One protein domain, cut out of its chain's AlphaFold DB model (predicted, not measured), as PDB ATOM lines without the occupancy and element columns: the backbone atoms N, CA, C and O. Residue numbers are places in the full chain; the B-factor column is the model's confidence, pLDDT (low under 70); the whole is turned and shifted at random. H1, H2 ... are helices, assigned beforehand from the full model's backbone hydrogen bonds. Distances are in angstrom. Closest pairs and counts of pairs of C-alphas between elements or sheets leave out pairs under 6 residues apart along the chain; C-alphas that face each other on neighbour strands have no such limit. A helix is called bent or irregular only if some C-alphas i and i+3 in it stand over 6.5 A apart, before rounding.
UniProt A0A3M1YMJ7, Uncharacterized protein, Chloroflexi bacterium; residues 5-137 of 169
ATOM      1  N   GLY A   5     225.891 225.343 178.297       75.44
ATOM      2  CA  GLY A   5     226.749 224.164 178.166       75.44
ATOM      3  C   GLY A   5     228.249 224.491 178.213       75.44
ATOM      4  O   GLY A   5     228.930 224.055 179.146       75.44
ATOM      5  N   PRO A   6     228.777 225.285 177.263       80.81
ATOM      6  CA  PRO A   6     230.212 225.569 177.178       80.81
ATOM      7  C   PRO A   6     230.732 226.335 178.398       80.81
ATOM      8  O   PRO A   6     231.804 226.039 178.925       80.81
ATOM      9  N   LEU A   7     229.941 227.286 178.903       83.75
ATOM     10  CA  LEU A   7     230.295 228.069 180.086       83.75
ATOM     11  C   LEU A   7     230.289 227.218 181.362       83.75
ATOM     12  O   LEU A   7     231.204 227.346 182.176       83.75
ATOM     13  N   ALA A   8     229.316 226.316 181.530       85.12
ATOM     14  CA  ALA A   8     229.280 225.401 182.668       85.12
ATOM     15  C   ALA A   8     230.470 224.435 182.660       85.12
ATOM     16  O   ALA A   8     231.037 224.164 183.716       85.12
ATOM     17  N   GLN A   9     230.888 223.958 181.485       88.06
ATOM     18  CA  GLN A   9     232.073 223.105 181.350       88.06
ATOM     19  C   GLN A   9     233.343 223.842 181.786       88.06
ATOM     20  O   GLN A   9     234.112 223.318 182.591       88.06
ATOM     21  N   VAL A  10     233.530 225.090 181.339       90.00
ATOM     22  CA  VAL A  10     234.667 225.920 181.769       90.00
ATOM     23  C   VAL A  10     234.614 226.185 183.276       90.00
ATOM     24  O   VAL A  10     235.622 226.024 183.961       90.00
ATOM     25  N   ALA A  11     233.446 226.528 183.824       91.31
ATOM     26  CA  ALA A  11     233.283 226.754 185.259       91.31
ATOM     27  C   ALA A  11     233.595 225.493 186.086       91.31
ATOM     28  O   ALA A  11     234.314 225.568 187.083       91.31
ATOM     29  N   ALA A  12     233.115 224.324 185.653       91.62
ATOM     30  CA  ALA A  12     233.388 223.043 186.300       91.62
ATOM     31  C   ALA A  12     234.873 222.658 186.215       91.62
ATOM     32  O   ALA A  12     235.428 222.136 187.182       91.62
ATOM     33  N   MET A  13     235.534 222.953 185.093       94.50
ATOM     34  CA  MET A  13     236.975 222.768 184.932       94.50
ATOM     35  C   MET A  13     237.763 223.646 185.915       94.50
ATOM     36  O   MET A  13     238.640 223.142 186.617       94.50
ATOM     37  N   LEU A  14     237.426 224.936 186.016       94.44
ATOM     38  CA  LEU A  14     238.057 225.870 186.957       94.44
ATOM     39  C   LEU A  14     237.832 225.459 188.417       94.44
ATOM     40  O   LEU A  14     238.769 225.488 189.214       94.44
ATOM     41  N   LEU A  15     236.621 225.013 188.761       93.31
ATOM     42  CA  LEU A  15     236.330 224.445 190.077       93.31
ATOM     43  C   LEU A  15     237.169 223.186 190.340       93.31
ATOM     44  O   LEU A  15     237.711 223.025 191.431       93.31
ATOM     45  N   GLY A  16     237.319 222.319 189.337       92.12
ATOM     46  CA  GLY A  16     238.173 221.138 189.410       92.12
ATOM     47  C   GLY A  16     239.626 221.494 189.723       92.12
ATOM     48  O   GLY A  16     240.216 220.921 190.639       92.12
ATOM     49  N   PHE A  17     240.177 222.506 189.046       93.94
ATOM     50  CA  PHE A  17     241.502 223.038 189.366       93.94
ATOM     51  C   PHE A  17     241.577 223.595 190.784       93.94
ATOM     52  O   PHE A  17     242.502 223.257 191.521       93.94
ATOM     53  N   ALA A  18     240.598 224.399 191.202       94.06
ATOM     54  CA  ALA A  18     240.578 224.951 192.550       94.06
ATOM     55  C   ALA A  18     240.597 223.840 193.616       94.06
ATOM     56  O   ALA A  18     241.367 223.914 194.572       94.06
ATOM     57  N   LEU A  19     239.821 222.770 193.428       92.38
ATOM     58  CA  LEU A  19     239.814 221.613 194.327       92.38
ATOM     59  C   LEU A  19     241.124 220.818 194.283       92.38
ATOM     60  O   LEU A  19     241.592 220.362 195.326       92.38
ATOM     61  N   LEU A  20     241.732 220.667 193.104       92.12
ATOM     62  CA  LEU A  20     243.007 219.972 192.933       92.12
ATOM     63  C   LEU A  20     244.151 220.687 193.670       92.12
ATOM     64  O   LEU A  20     244.945 220.035 194.349       92.12
ATOM     65  N   TYR A  21     244.221 222.014 193.554       91.19
ATOM     66  CA  TYR A  21     245.317 222.815 194.102       91.19
ATOM     67  C   TYR A  21     245.098 223.245 195.555       91.19
ATOM     68  O   TYR A  21     246.030 223.188 196.355       91.19
ATOM     69  N   PHE A  22     243.882 223.657 195.915       92.62
ATOM     70  CA  PHE A  22     243.574 224.193 197.248       92.62
ATOM     71  C   PHE A  22     242.890 223.176 198.172       92.62
ATOM     72  O   PHE A  22     242.691 223.445 199.360       92.62
ATOM     73  N   GLY A  23     242.535 221.993 197.664       87.44
ATOM     74  CA  GLY A  23     241.935 220.928 198.459       87.44
ATOM     75  C   GLY A  23     242.888 220.422 199.542       87.44
ATOM     76  O   GLY A  23     244.002 219.992 199.259       87.44
ATOM     77  N   LYS A  24     242.436 220.424 200.800       87.25
ATOM     78  CA  LYS A  24     243.221 219.897 201.934       87.25
ATOM     79  C   LYS A  24     243.135 218.375 202.079       87.25
ATOM     80  O   LYS A  24     244.012 217.775 202.684       87.25
ATOM     81  N   ARG A  25     242.070 217.761 201.550       90.19
ATOM     82  CA  ARG A  25     241.819 216.313 201.611       90.19
ATOM     83  C   ARG A  25     242.174 215.665 200.280       90.19
ATOM     84  O   ARG A  25     241.759 216.172 199.238       90.19
ATOM     85  N   ASP A  26     242.829 214.510 200.313       83.56
ATOM     86  CA  ASP A  26     243.219 213.787 199.094       83.56
ATOM     87  C   ASP A  26     242.014 213.411 198.223       83.56
ATOM     88  O   ASP A  26     242.064 213.532 197.003       83.56
ATOM     89  N   GLN A  27     240.881 213.070 198.843       81.69
ATOM     90  CA  GLN A  27     239.616 212.820 198.144       81.69
ATOM     91  C   GLN A  27     239.162 214.025 197.307       81.69
ATOM     92  O   GLN A  27     238.772 213.865 196.152       81.69
ATOM     93  N   LEU A  28     239.253 215.242 197.858       82.94
ATOM     94  CA  LEU A  28     238.877 216.465 197.142       82.94
ATOM     95  C   LEU A  28     239.823 216.735 195.974       82.94
ATOM     96  O   LEU A  28     239.366 217.161 194.918       82.94
ATOM     97  N   LYS A  29     241.115 216.430 196.133       84.81
ATOM     98  CA  LYS A  29     242.085 216.548 195.041       84.81
ATOM     99  C   LYS A  29     241.786 215.566 193.911       84.81
ATOM    100  O   LYS A  29     241.848 215.951 192.749       84.81
ATOM    101  N   VAL A  30     241.412 214.325 194.232       84.81
ATOM    102  CA  VAL A  30     241.013 213.319 193.231       84.81
ATOM    103  C   VAL A  30     239.731 213.735 192.506       84.81
ATOM    104  O   VAL A  30     239.669 213.640 191.282       84.81
ATOM    105  N   ILE A  31     238.730 214.245 193.231       86.69
ATOM    106  CA  ILE A  31     237.504 214.793 192.629       86.69
ATOM    107  C   ILE A  31     237.836 215.990 191.731       86.69
ATOM    108  O   ILE A  31     237.340 216.071 190.611       86.69
ATOM    109  N   GLY A  32     238.706 216.893 192.191       90.25
ATOM    110  CA  GLY A  32     239.166 218.045 191.421       90.25
ATOM    111  C   GLY A  32     239.882 217.644 190.133       90.25
ATOM    112  O   GLY A  32     239.558 218.157 189.062       90.25
ATOM    113  N   LEU A  33     240.783 216.659 190.218       90.12
ATOM    114  CA  LEU A  33     241.461 216.067 189.068       90.12
ATOM    115  C   LEU A  33     240.450 215.508 188.062       90.12
ATOM    116  O   LEU A  33     240.527 215.831 186.882       90.12
ATOM    117  N   LEU A  34     239.491 214.701 188.525       88.75
ATOM    118  CA  LEU A  34     238.442 214.117 187.687       88.75
ATOM    119  C   LEU A  34     237.596 215.191 186.997       88.75
ATOM    120  O   LEU A  34     237.393 215.124 185.785       88.75
ATOM    121  N   LEU A  35     237.137 216.189 187.755       90.12
ATOM    122  CA  LEU A  35     236.348 217.303 187.236       90.12
ATOM    123  C   LEU A  35     237.109 218.059 186.152       90.12
ATOM    124  O   LEU A  35     236.562 218.270 185.071       90.12
ATOM    125  N   ALA A  36     238.364 218.421 186.411       92.81
ATOM    126  CA  ALA A  36     239.171 219.154 185.450       92.81
ATOM    127  C   ALA A  36     239.472 218.304 184.205       92.81
ATOM    128  O   ALA A  36     239.361 218.804 183.090       92.81
ATOM    129  N   LEU A  37     239.775 217.011 184.358       90.94
ATOM    130  CA  LEU A  37     240.127 216.135 183.235       90.94
ATOM    131  C   LEU A  37     238.919 215.863 182.323       90.94
ATOM    132  O   LEU A  37     239.030 215.998 181.106       90.94
ATOM    133  N   ILE A  38     237.747 215.564 182.893       89.19
ATOM    134  CA  ILE A  38     236.507 215.317 182.133       89.19
ATOM    135  C   ILE A  38     236.030 216.594 181.430       89.19
ATOM    136  O   ILE A  38     235.730 216.558 180.235       89.19
ATOM    137  N   ASN A  39     236.012 217.724 182.145       90.75
ATOM    138  CA  ASN A  39     235.563 219.014 181.604       90.75
ATOM    139  C   ASN A  39     236.625 219.729 180.753       90.75
ATOM    140  O   ASN A  39     236.371 220.822 180.263       90.75
ATOM    141  N   SER A  40     237.784 219.109 180.529       91.56
ATOM    142  CA  SER A  40     238.745 219.529 179.502       91.56
ATOM    143  C   SER A  40     238.693 218.598 178.290       91.56
ATOM    144  O   SER A  40     238.623 219.042 177.149       91.56
ATOM    145  N   PHE A  41     238.664 217.283 178.516       90.25
ATOM    146  CA  PHE A  41     238.720 216.294 177.439       90.25
ATOM    147  C   PHE A  41     237.425 216.214 176.619       90.25
ATOM    148  O   PHE A  41     237.469 216.209 175.388       90.25
ATOM    149  N   GLY A  42     236.265 216.181 177.280       86.00
ATOM    150  CA  GLY A  42     234.968 216.119 176.602       86.00
ATOM    151  C   GLY A  42     234.716 217.309 175.676       86.00
ATOM    152  O   GLY A  42     234.421 217.099 174.495       86.00
ATOM    153  N   PRO A  43     234.888 218.551 176.164       87.88
ATOM    154  CA  PRO A  43     234.739 219.741 175.336       87.88
ATOM    155  C   PRO A  43     235.764 219.780 174.205       87.88
ATOM    156  O   PRO A  43     235.393 220.098 173.084       87.88
ATOM    157  N   MET A  44     237.017 219.368 174.437       89.19
ATOM    158  CA  MET A  44     238.018 219.270 173.368       89.19
ATOM    159  C   MET A  44     237.520 218.391 172.209       89.19
ATOM    160  O   MET A  44     237.575 218.812 171.052       89.19
ATOM    161  N   LEU A  45     236.988 217.199 172.499       85.69
ATOM    162  CA  LEU A  45     236.431 216.309 171.474       85.69
ATOM    163  C   LEU A  45     235.196 216.906 170.791       85.69
ATOM    164  O   LEU A  45     235.078 216.850 169.565       85.69
ATOM    165  N   TYR A  46     234.281 217.477 171.575       84.00
ATOM    166  CA  TYR A  46     233.058 218.085 171.061       84.00
ATOM    167  C   TYR A  46     233.361 219.262 170.125       84.00
ATOM    168  O   TYR A  46     232.887 219.269 168.989       84.00
ATOM    169  N   GLN A  47     234.204 220.205 170.553       85.69
ATOM    170  CA  GLN A  47     234.569 221.375 169.758       85.69
ATOM    171  C   GLN A  47     235.347 220.971 168.500       85.69
ATOM    172  O   GLN A  47     235.040 221.456 167.411       85.69
ATOM    173  N   SER A  48     236.263 219.999 168.606       84.19
ATOM    174  CA  SER A  48     236.984 219.453 167.443       84.19
ATOM    175  C   SER A  48     236.027 218.856 166.407       84.19
ATOM    176  O   SER A  48     236.161 219.107 165.212       84.19
ATOM    177  N   LYS A  49     235.017 218.096 166.851       80.38
ATOM    178  CA  LYS A  49     233.976 217.550 165.966       80.38
ATOM    179  C   LYS A  49     233.084 218.649 165.383       80.38
ATOM    180  O   LYS A  49     232.708 218.561 164.215       80.38
ATOM    181  N   SER A  50     232.739 219.659 166.181       78.94
ATOM    182  CA  SER A  50     231.892 220.775 165.756       78.94
ATOM    183  C   SER A  50     232.536 221.565 164.615       78.94
ATOM    184  O   SER A  50     231.894 221.826 163.599       78.94
ATOM    185  N   MET A  51     233.841 221.833 164.727       78.69
ATOM    186  CA  MET A  51     234.627 222.525 163.701       78.69
ATOM    187  C   MET A  51     234.710 221.772 162.363       78.69
ATOM    188  O   MET A  51     234.905 222.402 161.330       78.69
ATOM    189  N   LEU A  52     234.494 220.451 162.342       79.62
ATOM    190  CA  LEU A  52     234.413 219.648 161.111       79.62
ATOM    191  C   LEU A  52     233.038 219.745 160.412       79.62
ATOM    192  O   LEU A  52     232.692 218.890 159.598       79.62
ATOM    193  N   GLY A  53     232.221 220.747 160.753       66.19
ATOM    194  CA  GLY A  53     230.920 221.005 160.128       66.19
ATOM    195  C   GLY A  53     229.798 220.066 160.579       66.19
ATOM    196  O   GLY A  53     228.709 220.087 160.016       66.19
ATOM    197  N   ARG A  54     230.041 219.232 161.599       61.12
ATOM    198  CA  ARG A  54     229.056 218.293 162.170       61.12
ATOM    199  C   ARG A  54     228.528 218.743 163.533       61.12
ATOM    200  O   ARG A  54     228.080 217.912 164.325       61.12
ATOM    201  N   GLY A  55     228.639 220.035 163.826       58.50
ATOM    202  CA  GLY A  55     228.287 220.619 165.112       58.50
ATOM    203  C   GLY A  55     227.054 221.506 165.076       58.50
ATOM    204  O   GLY A  55     226.865 222.295 164.155       58.50
ATOM    205  N   GLY A  56     226.257 221.401 166.134       65.88
ATOM    206  CA  GLY A  56     225.221 222.350 166.529       65.88
ATOM    207  C   GLY A  56     225.301 222.522 168.044       65.88
ATOM    208  O   GLY A  56     225.687 221.573 168.735       65.88
ATOM    209  N   GLY A  57     224.979 223.706 168.560       73.81
ATOM    210  CA  GLY A  57     225.146 223.979 169.984       73.81
ATOM    211  C   GLY A  57     224.950 225.434 170.384       73.81
ATOM    212  O   GLY A  57     224.641 226.306 169.568       73.81
ATOM    213  N   ASP A  58     225.143 225.664 171.675       78.25
ATOM    214  CA  ASP A  58     225.019 226.955 172.350       78.25
ATOM    215  C   ASP A  58     226.008 228.006 171.815       78.25
ATOM    216  O   ASP A  58     225.773 229.208 171.941       78.25
ATOM    217  N   GLU A  59     227.095 227.581 171.169       81.38
ATOM    218  CA  GLU A  59     228.127 228.450 170.602       81.38
ATOM    219  C   GLU A  59     227.591 229.347 169.492       81.38
ATOM    220  O   GLU A  59     228.039 230.482 169.367       81.38
ATOM    221  N   TYR A  60     226.602 228.881 168.725       81.94
ATOM    222  CA  TYR A  60     225.956 229.695 167.696       81.94
ATOM    223  C   TYR A  60     225.147 230.840 168.311       81.94
ATOM    224  O   TYR A  60     225.135 231.943 167.768       81.94
ATOM    225  N   LEU A  61     224.527 230.608 169.472       81.62
ATOM    226  CA  LEU A  61     223.813 231.649 170.213       81.62
ATOM    227  C   LEU A  61     224.791 232.664 170.815       81.62
ATOM    228  O   LEU A  61     224.550 233.866 170.736       81.62
ATOM    229  N   ILE A  62     225.914 232.191 171.368       82.12
ATOM    230  CA  ILE A  62     226.996 233.056 171.865       82.12
ATOM    231  C   ILE A  62     227.554 233.910 170.723       82.12
ATOM    232  O   ILE A  62     227.693 235.122 170.866       82.12
ATOM    233  N   ALA A  63     227.840 233.289 169.579       86.31
ATOM    234  CA  ALA A  63     228.365 233.950 168.394       86.31
ATOM    235  C   ALA A  63     227.407 235.023 167.865       86.31
ATOM    236  O   ALA A  63     227.829 236.145 167.593       86.31
ATOM    237  N   GLN A  64     226.111 234.705 167.796       86.38
ATOM    238  CA  GLN A  64     225.072 235.645 167.386       86.38
ATOM    239  C   GLN A  64     224.961 236.834 168.348       86.38
ATOM    240  O   GLN A  64     224.864 237.970 167.895       86.38
ATOM    241  N   PHE A  65     225.001 236.588 169.661       87.19
ATOM    242  CA  PHE A  65     224.932 237.649 170.668       87.19
ATOM    243  C   PHE A  65     226.159 238.570 170.634       87.19
ATOM    244  O   PHE A  65     226.030 239.782 170.766       87.19
ATOM    245  N   LEU A  66     227.349 237.998 170.440       87.25
ATOM    246  CA  LEU A  66     228.611 238.739 170.382       87.25
ATOM    247  C   LEU A  66     228.892 239.363 169.004       87.25
ATOM    248  O   LEU A  66     229.845 240.127 168.875       87.25
ATOM    249  N   GLY A  67     228.104 239.036 167.975       90.19
ATOM    250  CA  GLY A  67     228.320 239.515 166.607       90.19
ATOM    251  C   GLY A  67     229.611 238.992 165.964       90.19
ATOM    252  O   GLY A  67     230.175 239.654 165.096       90.19
ATOM    253  N   VAL A  68     230.101 237.823 166.391       91.25
ATOM    254  CA  VAL A  68     231.352 237.217 165.901       91.25
ATOM    255  C   VAL A  68     231.086 235.909 165.153       91.25
ATOM    256  O   VAL A  68     230.055 235.271 165.372       91.25
ATOM    257  N   PRO A  69     232.010 235.447 164.290       88.38
ATOM    258  CA  PRO A  69     231.882 234.141 163.650       88.38
ATOM    259  C   PRO A  69     231.835 233.003 164.680       88.38
ATOM    260  O   PRO A  69     232.665 232.946 165.588       88.38
ATOM    261  N   ALA A  70     230.923 232.041 164.501       85.31
ATOM    262  CA  ALA A  70     230.811 230.873 165.387       85.31
ATOM    263  C   ALA A  70     232.112 230.059 165.471       85.31
ATOM    264  O   ALA A  70     232.450 229.520 166.522       85.31
ATOM    265  N   THR A  71     232.896 230.037 164.392       85.06
ATOM    266  CA  THR A  71     234.228 229.420 164.365       85.06
ATOM    267  C   THR A  71     235.174 230.024 165.401       85.06
ATOM    268  O   THR A  71     235.911 229.276 166.035       85.06
ATOM    269  N   ALA A  72     235.128 231.339 165.635       88.81
ATOM    270  CA  ALA A  72     235.958 231.993 166.646       88.81
ATOM    271  C   ALA A  72     235.578 231.543 168.065       88.81
ATOM    272  O   ALA A  72     236.454 231.273 168.885       88.81
ATOM    273  N   VAL A  73     234.276 231.388 168.332       88.94
ATOM    274  CA  VAL A  73     233.759 230.883 169.614       88.94
ATOM    275  C   VAL A  73     234.175 229.424 169.832       88.94
ATOM    276  O   VAL A  73     234.696 229.089 170.896       88.94
ATOM    277  N   HIS A  74     234.030 228.569 168.815       87.94
ATOM    278  CA  HIS A  74     234.483 227.174 168.875       87.94
ATOM    279  C   HIS A  74     235.993 227.065 169.124       87.94
ATOM    280  O   HIS A  74     236.414 226.295 169.987       87.94
ATOM    281  N   VAL A  75     236.808 227.858 168.417       90.19
ATOM    282  CA  VAL A  75     238.268 227.887 168.601       90.19
ATOM    283  C   VAL A  75     238.630 228.326 170.015       90.19
ATOM    284  O   VAL A  75     239.475 227.692 170.640       90.19
ATOM    285  N   LEU A  76     237.977 229.360 170.549       92.25
ATOM    286  CA  LEU A  76     238.222 229.827 171.911       92.25
ATOM    287  C   LEU A  76     237.988 228.708 172.934       92.25
ATOM    288  O   LEU A  76     238.879 228.401 173.726       92.25
ATOM    289  N   PHE A  77     236.818 228.064 172.895       91.31
ATOM    290  CA  PHE A  77     236.509 226.975 173.824       91.31
ATOM    291  C   PHE A  77     237.411 225.757 173.620       91.31
ATOM    292  O   PHE A  77     237.802 225.124 174.600       91.31
ATOM    293  N   LEU A  78     237.796 225.450 172.378       91.75
ATOM    294  CA  LEU A  78     238.750 224.385 172.089       91.75
ATOM    295  C   LEU A  78     240.121 224.675 172.708       91.75
ATOM    296  O   LEU A  78     240.692 223.802 173.355       91.75
ATOM    297  N   VAL A  79     240.637 225.897 172.559       93.81
ATOM    298  CA  VAL A  79     241.921 226.303 173.150       93.81
ATOM    299  C   VAL A  79     241.860 226.218 174.672       93.81
ATOM    300  O   VAL A  79     242.753 225.631 175.277       93.81
ATOM    301  N   VAL A  80     240.792 226.729 175.294       94.50
ATOM    302  CA  VAL A  80     240.592 226.640 176.750       94.50
ATOM    303  C   VAL A  80     240.584 225.182 177.216       94.50
ATOM    304  O   VAL A  80     241.262 224.846 178.187       94.50
ATOM    305  N   ALA A  81     239.880 224.304 176.501       92.56
ATOM    306  CA  ALA A  81     239.808 222.880 176.808       92.56
ATOM    307  C   ALA A  81     241.164 222.167 176.646       92.56
ATOM    308  O   ALA A  81     241.550 221.371 177.502       92.56
ATOM    309  N   ILE A  82     241.923 222.475 175.588       94.38
ATOM    310  CA  ILE A  82     243.268 221.919 175.363       94.38
ATOM    311  C   ILE A  82     244.224 222.372 176.466       94.38
ATOM    312  O   ILE A  82     244.912 221.541 177.056       94.38
ATOM    313  N   VAL A  83     244.253 223.672 176.771       94.12
ATOM    314  CA  VAL A  83     245.098 224.224 177.838       94.12
ATOM    315  C   VAL A  83     244.735 223.586 179.175       94.12
ATOM    316  O   VAL A  83     245.626 223.135 179.893       94.12
ATOM    317  N   GLY A  84     243.440 223.469 179.481       93.12
ATOM    318  CA  GLY A  84     242.957 222.783 180.674       93.12
ATOM    319  C   GLY A  84     243.475 221.348 180.763       93.12
ATOM    320  O   GLY A  84     244.115 220.970 181.744       93.12
ATOM    321  N   LEU A  85     243.300 220.563 179.699       92.56
ATOM    322  CA  LEU A  85     243.744 219.171 179.659       92.56
ATOM    323  C   LEU A  85     245.255 219.058 179.881       92.56
ATOM    324  O   LEU A  85     245.716 218.241 180.679       92.56
ATOM    325  N   VAL A  86     246.021 219.904 179.198       92.94
ATOM    326  CA  VAL A  86     247.479 219.947 179.280       92.94
ATOM    327  C   VAL A  86     247.941 220.287 180.702       92.94
ATOM    328  O   VAL A  86     248.791 219.583 181.247       92.94
ATOM    329  N   VAL A  87     247.340 221.291 181.348       92.88
ATOM    330  CA  VAL A  87     247.657 221.683 182.734       92.88
ATOM    331  C   VAL A  87     247.307 220.575 183.735       92.88
ATOM    332  O   VAL A  87     248.109 220.271 184.625       92.88
ATOM    333  N   VAL A  88     246.148 219.921 183.590       90.44
ATOM    334  CA  VAL A  88     245.766 218.779 184.443       90.44
ATOM    335  C   VAL A  88     246.767 217.636 184.302       90.44
ATOM    336  O   VAL A  88     247.239 217.089 185.298       90.44
ATOM    337  N   VAL A  89     247.112 217.266 183.068       89.38
ATOM    338  CA  VAL A  89     248.032 216.156 182.798       89.38
ATOM    339  C   VAL A  89     249.438 216.477 183.304       89.38
ATOM    340  O   VAL A  89     250.105 215.591 183.842       89.38
ATOM    341  N   TRP A  90     249.888 217.732 183.204       88.81
ATOM    342  CA  TRP A  90     251.195 218.139 183.723       88.81
ATOM    343  C   TRP A  90     251.308 218.041 185.245       88.81
ATOM    344  O   TRP A  90     252.392 217.710 185.728       88.81
ATOM    345  N   ASN A  91     250.214 218.229 185.993       85.12
ATOM    346  CA  ASN A  91     250.208 218.031 187.452       85.12
ATOM    347  C   ASN A  91     250.483 216.589 187.877       85.12
ATOM    348  O   ASN A  91     250.873 216.337 189.016       85.12
ATOM    349  N   LEU A  92     250.273 215.618 186.992       86.25
ATOM    350  CA  LEU A  92     250.558 214.227 187.303       86.25
ATOM    351  C   LEU A  92     252.069 213.996 187.182       86.25
ATOM    352  O   LEU A  92     252.639 214.087 186.093       86.25
ATOM    353  N   ALA A  93     252.722 213.687 188.303       77.56
ATOM    354  CA  ALA A  93     254.182 213.603 188.395       77.56
ATOM    355  C   ALA A  93     254.807 212.515 187.497       77.56
ATOM    356  O   ALA A  93     255.869 212.725 186.916       77.56
ATOM    357  N   ALA A  94     254.152 211.360 187.344       86.88
ATOM    358  CA  ALA A  94     254.697 210.222 186.602       86.88
ATOM    359  C   ALA A  94     254.008 210.013 185.244       86.88
ATOM    360  O   ALA A  94     252.778 210.005 185.150       86.88
ATOM    361  N   TRP A  95     254.795 209.730 184.199       83.62
ATOM    362  CA  TRP A  95     254.288 209.466 182.842       83.62
ATOM    363  C   TRP A  95     253.313 208.281 182.780       83.62
ATOM    364  O   TRP A  95     252.285 208.342 182.110       83.62
ATOM    365  N   ARG A  96     253.578 207.224 183.559       86.44
ATOM    366  CA  ARG A  96     252.665 206.077 183.692       86.44
ATOM    367  C   ARG A  96     251.301 206.494 184.251       86.44
ATOM    368  O   ARG A  96     250.273 206.025 183.772       86.44
ATOM    369  N   THR A  97     251.288 207.403 185.224       84.44
ATOM    370  CA  THR A  97     250.057 207.934 185.820       84.44
ATOM    371  C   THR A  97     249.297 208.799 184.819       84.44
ATOM    372  O   THR A  97     248.089 208.632 184.685       84.44
ATOM    373  N   ARG A  98     249.997 209.645 184.050       87.75
ATOM    374  CA  ARG A  98     249.403 210.429 182.950       87.75
ATOM    375  C   ARG A  98     248.676 209.532 181.954       87.75
ATOM    376  O   ARG A  98     247.496 209.744 181.694       87.75
ATOM    377  N   LEU A  99     249.358 208.498 181.458       87.62
ATOM    378  CA  LEU A  99     248.781 207.541 180.515       87.62
ATOM    379  C   LEU A  99     247.576 206.807 181.108       87.62
ATOM    380  O   LEU A  99     246.552 206.709 180.443       87.62
ATOM    381  N   LYS A 100     247.658 206.345 182.362       87.62
ATOM    382  CA  LYS A 100     246.538 205.667 183.032       87.62
ATOM    383  C   LYS A 100     245.282 206.545 183.071       87.62
ATOM    384  O   LYS A 100     244.201 206.063 182.751       87.62
ATOM    385  N   TRP A 101     245.423 207.817 183.440       86.00
ATOM    386  CA  TRP A 101     244.298 208.752 183.520       86.00
ATOM    387  C   TRP A 101     243.750 209.147 182.147       86.00
ATOM    388  O   TRP A 101     242.534 209.175 181.971       86.00
ATOM    389  N   LEU A 102     244.626 209.382 181.167       86.19
ATOM    390  CA  LEU A 102     244.212 209.654 179.789       86.19
ATOM    391  C   LEU A 102     243.449 208.471 179.193       86.19
ATOM    392  O   LEU A 102     242.363 208.656 178.658       86.19
ATOM    393  N   VAL A 103     243.964 207.249 179.347       85.62
ATOM    394  CA  VAL A 103     243.288 206.029 178.884       85.62
ATOM    395  C   VAL A 103     241.947 205.848 179.592       85.62
ATOM    396  O   VAL A 103     240.954 205.568 178.927       85.62
ATOM    397  N   ALA A 104     241.883 206.051 180.911       84.06
ATOM    398  CA  ALA A 104     240.636 205.936 181.664       84.06
ATOM    399  C   ALA A 104     239.562 206.907 181.154       84.06
ATOM    400  O   ALA A 104     238.408 206.513 180.987       84.06
ATOM    401  N   VAL A 105     239.936 208.151 180.851       85.56
ATOM    402  CA  VAL A 105     238.991 209.129 180.306       85.56
ATOM    403  C   VAL A 105     238.647 208.849 178.848       85.56
ATOM    404  O   VAL A 105     237.472 208.932 178.503       85.56
ATOM    405  N   CYS A 106     239.593 208.410 178.015       83.62
ATOM    406  CA  CYS A 106     239.283 207.933 176.665       83.62
ATOM    407  C   CYS A 106     238.255 206.794 176.697       83.62
ATOM    408  O   CYS A 106     237.252 206.863 175.996       83.62
ATOM    409  N   ILE A 107     238.456 205.779 177.544       83.25
ATOM    410  CA  ILE A 107     237.517 204.658 177.699       83.25
ATOM    411  C   ILE A 107     236.164 205.159 178.214       83.25
ATOM    412  O   ILE A 107     235.127 204.781 177.670       83.25
ATOM    413  N   GLY A 108     236.161 206.043 179.216       76.75
ATOM    414  CA  GLY A 108     234.940 206.642 179.753       76.75
ATOM    415  C   GLY A 108     234.123 207.364 178.678       76.75
ATOM    416  O   GLY A 108     232.928 207.116 178.544       76.75
ATOM    417  N   PHE A 109     234.768 208.190 177.854       73.50
ATOM    418  CA  PHE A 109     234.100 208.926 176.780       73.50
ATOM    419  C   PHE A 109     233.708 208.050 175.589       73.50
ATOM    420  O   PHE A 109     232.652 208.277 175.004       73.50
ATOM    421  N   VAL A 110     234.499 207.034 175.240       72.81
ATOM    422  CA  VAL A 110     234.132 206.065 174.195       72.81
ATOM    423  C   VAL A 110     232.931 205.224 174.629       72.81
ATOM    424  O   VAL A 110     232.067 204.947 173.806       72.81
ATOM    425  N   GLY A 111     232.825 204.865 175.912       68.62
ATOM    426  CA  GLY A 111     231.664 204.143 176.439       68.62
ATOM    427  C   GLY A 111     230.407 205.013 176.535       68.62
ATOM    428  O   GLY A 111     229.315 204.579 176.176       68.62
ATOM    429  N   GLN A 112     230.549 206.260 176.987       69.81
ATOM    430  CA  GLN A 112     229.416 207.173 177.184       69.81
ATOM    431  C   GLN A 112     228.949 207.843 175.886       69.81
ATOM    432  O   GLN A 112     227.763 208.127 175.734       69.81
ATOM    433  N   GLY A 113     229.854 208.085 174.936       66.06
ATOM    434  CA  GLY A 113     229.584 208.814 173.696       66.06
ATOM    435  C   GLY A 113     228.434 208.231 172.865       66.06
ATOM    436  O   GLY A 113     227.497 208.970 172.559       66.06
ATOM    437  N   PRO A 114     228.437 206.925 172.533       69.00
ATOM    438  CA  PRO A 114     227.348 206.285 171.798       69.00
ATOM    439  C   PRO A 114     226.006 206.368 172.533       69.00
ATOM    440  O   PRO A 114     224.989 206.671 171.911       69.00
ATOM    441  N   LEU A 115     226.006 206.167 173.855       70.00
ATOM    442  CA  LEU A 115     224.801 206.254 174.684       70.00
ATOM    443  C   LEU A 115     224.219 207.671 174.685       70.00
ATOM    444  O   LEU A 115     223.015 207.841 174.504       70.00
ATOM    445  N   LEU A 116     225.069 208.689 174.827       68.62
ATOM    446  CA  LEU A 116     224.655 210.092 174.784       68.62
ATOM    447  C   LEU A 116     224.157 210.498 173.394       68.62
ATOM    448  O   LEU A 116     223.160 211.210 173.286       68.62
ATOM    449  N   MET A 117     224.801 210.024 172.325       68.25
ATOM    450  CA  MET A 117     224.344 210.273 170.954       68.25
ATOM    451  C   MET A 117     222.975 209.640 170.692       68.25
ATOM    452  O   MET A 117     222.095 210.304 170.145       68.25
ATOM    453  N   TYR A 118     222.775 208.397 171.130       74.56
ATOM    454  CA  TYR A 118     221.499 207.698 171.006       74.56
ATOM    455  C   TYR A 118     220.392 208.383 171.824       74.56
ATOM    456  O   TYR A 118     219.309 208.660 171.304       74.56
ATOM    457  N   ALA A 119     220.683 208.758 173.073       71.06
ATOM    458  CA  ALA A 119     219.763 209.511 173.925       71.06
ATOM    459  C   ALA A 119     219.387 210.875 173.319       71.06
ATOM    460  O   ALA A 119     218.217 211.268 173.350       71.06
ATOM    461  N   ASN A 120     220.350 211.584 172.720       72.12
ATOM    462  CA  ASN A 120     220.092 212.853 172.044       72.12
ATOM    463  C   ASN A 120     219.197 212.665 170.808       72.12
ATOM    464  O   ASN A 120     218.246 213.420 170.622       72.12
ATOM    465  N   GLN A 121     219.442 211.631 169.999       75.81
ATOM    466  CA  GLN A 121     218.620 211.330 168.824       75.81
ATOM    467  C   GLN A 121     217.168 211.001 169.208       75.81
ATOM    468  O   GLN A 121     216.236 211.513 168.584       75.81
ATOM    469  N   ILE A 122     216.963 210.209 170.267       79.50
ATOM    470  CA  ILE A 122     215.625 209.935 170.817       79.50
ATOM    471  C   ILE A 122     214.968 211.235 171.271       79.50
ATOM    472  O   ILE A 122     213.826 211.505 170.907       79.50
ATOM    473  N   THR A 123     215.693 212.054 172.030       73.94
ATOM    474  CA  THR A 123     215.179 213.320 172.563       73.94
ATOM    475  C   THR A 123     214.730 214.245 171.436       73.94
ATOM    476  O   THR A 123     213.597 214.717 171.454       73.94
ATOM    477  N   GLN A 124     215.565 214.449 170.415       72.12
ATOM    478  CA  GLN A 124     215.220 215.274 169.256       72.12
ATOM    479  C   GLN A 124     214.019 214.717 168.486       72.12
ATOM    480  O   GLN A 124     213.124 215.477 168.124       72.12
ATOM    481  N   THR A 125     213.957 213.396 168.297       79.12
ATOM    482  CA  THR A 125     212.830 212.746 167.613       79.12
ATOM    483  C   THR A 125     211.525 212.956 168.381       79.12
ATOM    484  O   THR A 125     210.518 213.346 167.799       79.12
ATOM    485  N   GLN A 126     211.538 212.776 169.701       77.19
ATOM    486  CA  GLN A 126     210.353 212.953 170.545       77.19
ATOM    487  C   GLN A 126     209.907 214.420 170.640       77.19
ATOM    488  O   GLN A 126     208.707 214.695 170.638       77.19
ATOM    489  N   VAL A 127     210.849 215.371 170.661       75.12
ATOM    490  CA  VAL A 127     210.536 216.807 170.556       75.12
ATOM    491  C   VAL A 127     209.913 217.129 169.196       75.12
ATOM    492  O   VAL A 127     208.900 217.824 169.150       75.12
ATOM    493  N   GLY A 128     210.467 216.591 168.102       76.94
ATOM    494  CA  GLY A 128     209.936 216.766 166.746       76.94
ATOM    495  C   GLY A 128     208.527 216.190 166.565       76.94
ATOM    496  O   GLY A 128     207.711 216.777 165.863       76.94
ATOM    497  N   LEU A 129     208.205 215.104 167.274       84.44
ATOM    498  CA  LEU A 129     206.858 214.521 167.347       84.44
ATOM    499  C   LEU A 129     205.891 215.321 168.243       84.44
ATOM    500  O   LEU A 129     204.744 214.924 168.433       84.44
ATOM    501  N   GLY A 130     206.335 216.438 168.823       79.12
ATOM    502  CA  GLY A 130     205.508 217.313 169.647       79.12
ATOM    503  C   GLY A 130     205.202 216.771 171.044       79.12
ATOM    504  O   GLY A 130     204.364 217.367 171.730       79.12
ATOM    505  N   ASN A 131     205.879 215.704 171.487       78.31
ATOM    506  CA  ASN A 131     205.622 215.026 172.756       78.31
ATOM    507  C   ASN A 131     205.807 215.993 173.951       78.31
ATOM    508  O   ASN A 131     206.916 216.493 174.164       78.31
ATOM    509  N   PRO A 132     204.756 216.264 174.751       76.75
ATOM    510  CA  PRO A 132     204.806 217.257 175.822       76.75
ATOM    511  C   PRO A 132     205.812 216.910 176.927       76.75
ATOM    512  O   PRO A 132     206.367 217.823 177.531       76.75
ATOM    513  N   TYR A 133     206.124 215.630 177.145       76.88
ATOM    514  CA  TYR A 133     207.084 215.202 178.169       76.88
ATOM    515  C   TYR A 133     208.541 215.532 177.812       76.88
ATOM    516  O   TYR A 133     209.391 215.654 178.690       76.88
ATOM    517  N   PHE A 134     208.844 215.697 176.525       69.62
ATOM    518  CA  PHE A 134     210.189 216.027 176.048       69.62
ATOM    519  C   PHE A 134     210.386 217.529 175.830       69.62
ATOM    520  O   PHE A 134     211.516 217.972 175.612       69.62
ATOM    521  N   ARG A 135     209.315 218.328 175.926       67.62
ATOM    522  CA  ARG A 135     209.421 219.786 175.862       67.62
ATOM    523  C   ARG A 135     210.161 220.293 177.107       67.62
ATOM    524  O   ARG A 135     209.840 219.869 178.217       67.62
ATOM    525  N   PRO A 136     211.152 221.184 176.955       64.44
ATOM    526  CA  PRO A 136     211.863 221.741 178.095       64.44
ATOM    527  C   PRO A 136     210.932 222.648 178.912       64.44
ATOM    528  O   PRO A 136     210.407 223.632 178.396       64.44
ATOM    529  N   VAL A 137     210.757 222.342 180.198       59.69
ATOM    530  CA  VAL A 137     210.088 223.201 181.185       59.69
ATOM    531  C   VAL A 137     211.189 223.823 182.042       59.69
ATOM    532  O   VAL A 137     212.012 223.113 182.608       59.69
TER     533      VAL A 137
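This is residues 5 to 137 of the 169 residues of an uncharacterized protein of Chloroflexi bacterium (UniProt A0A3M1YMJ7). Helices H1, H2 and H4 form an up-and-down bundle, with short H3 at one end; long, bent H5 crosses H2 and runs on away from the bundle. The printed part has 133 residues with five named helices and no named strand, all helix; it is only just compact, close to loose, with a radius of gyration of the C-alphas of 16.9 A, spanning 51 by 33 by 27 A.

H1, residues 5 to 22, and H2, residues 26 to 54, form a hairpin at 28 degrees; their closest C-alphas, Gly 16 and Gly 32, are 3.8 A apart. H3, residues 58 to 66, touches H4, residues 70 to 91; closest C-alphas Ala 63 and Ala 70, 4.9 A. H4 touches H2; closest C-alphas Ser 40 and Ala 81, 4.4 A. H5, residues 95 to 128, assigned as one helix by its hydrogen bonds, is bent: C-alphas 111 and 114 are 6.7 A apart. Arm H5a, residues 95 to 111, touches H2 with residues 105 to 109 alone; closest C-alphas Ile 38 and Val 105, 6.9 A. Arm H5b, residues 114 to 128, touches no helix. O i to N i+4 pairs are within hydrogen-bond range throughout H1, H3, H4, H5a and H5b, and in 21 of 25 in H2.

H1 begins at C-alpha 5 (226.749, 224.164, 178.166). H2, 39.8 A long, is irregular: C-alphas 51 and 54 are 7.2 A apart. H4 is 32.1 A long. H5b ends at C-alpha 128 (209.936, 216.766, 166.746).

The printed part has no cut, and its four links between helices are tight. The model's pLDDT is under 70 at residues 53 to 56, 111 to 114, 116 to 117 and 134 to 137.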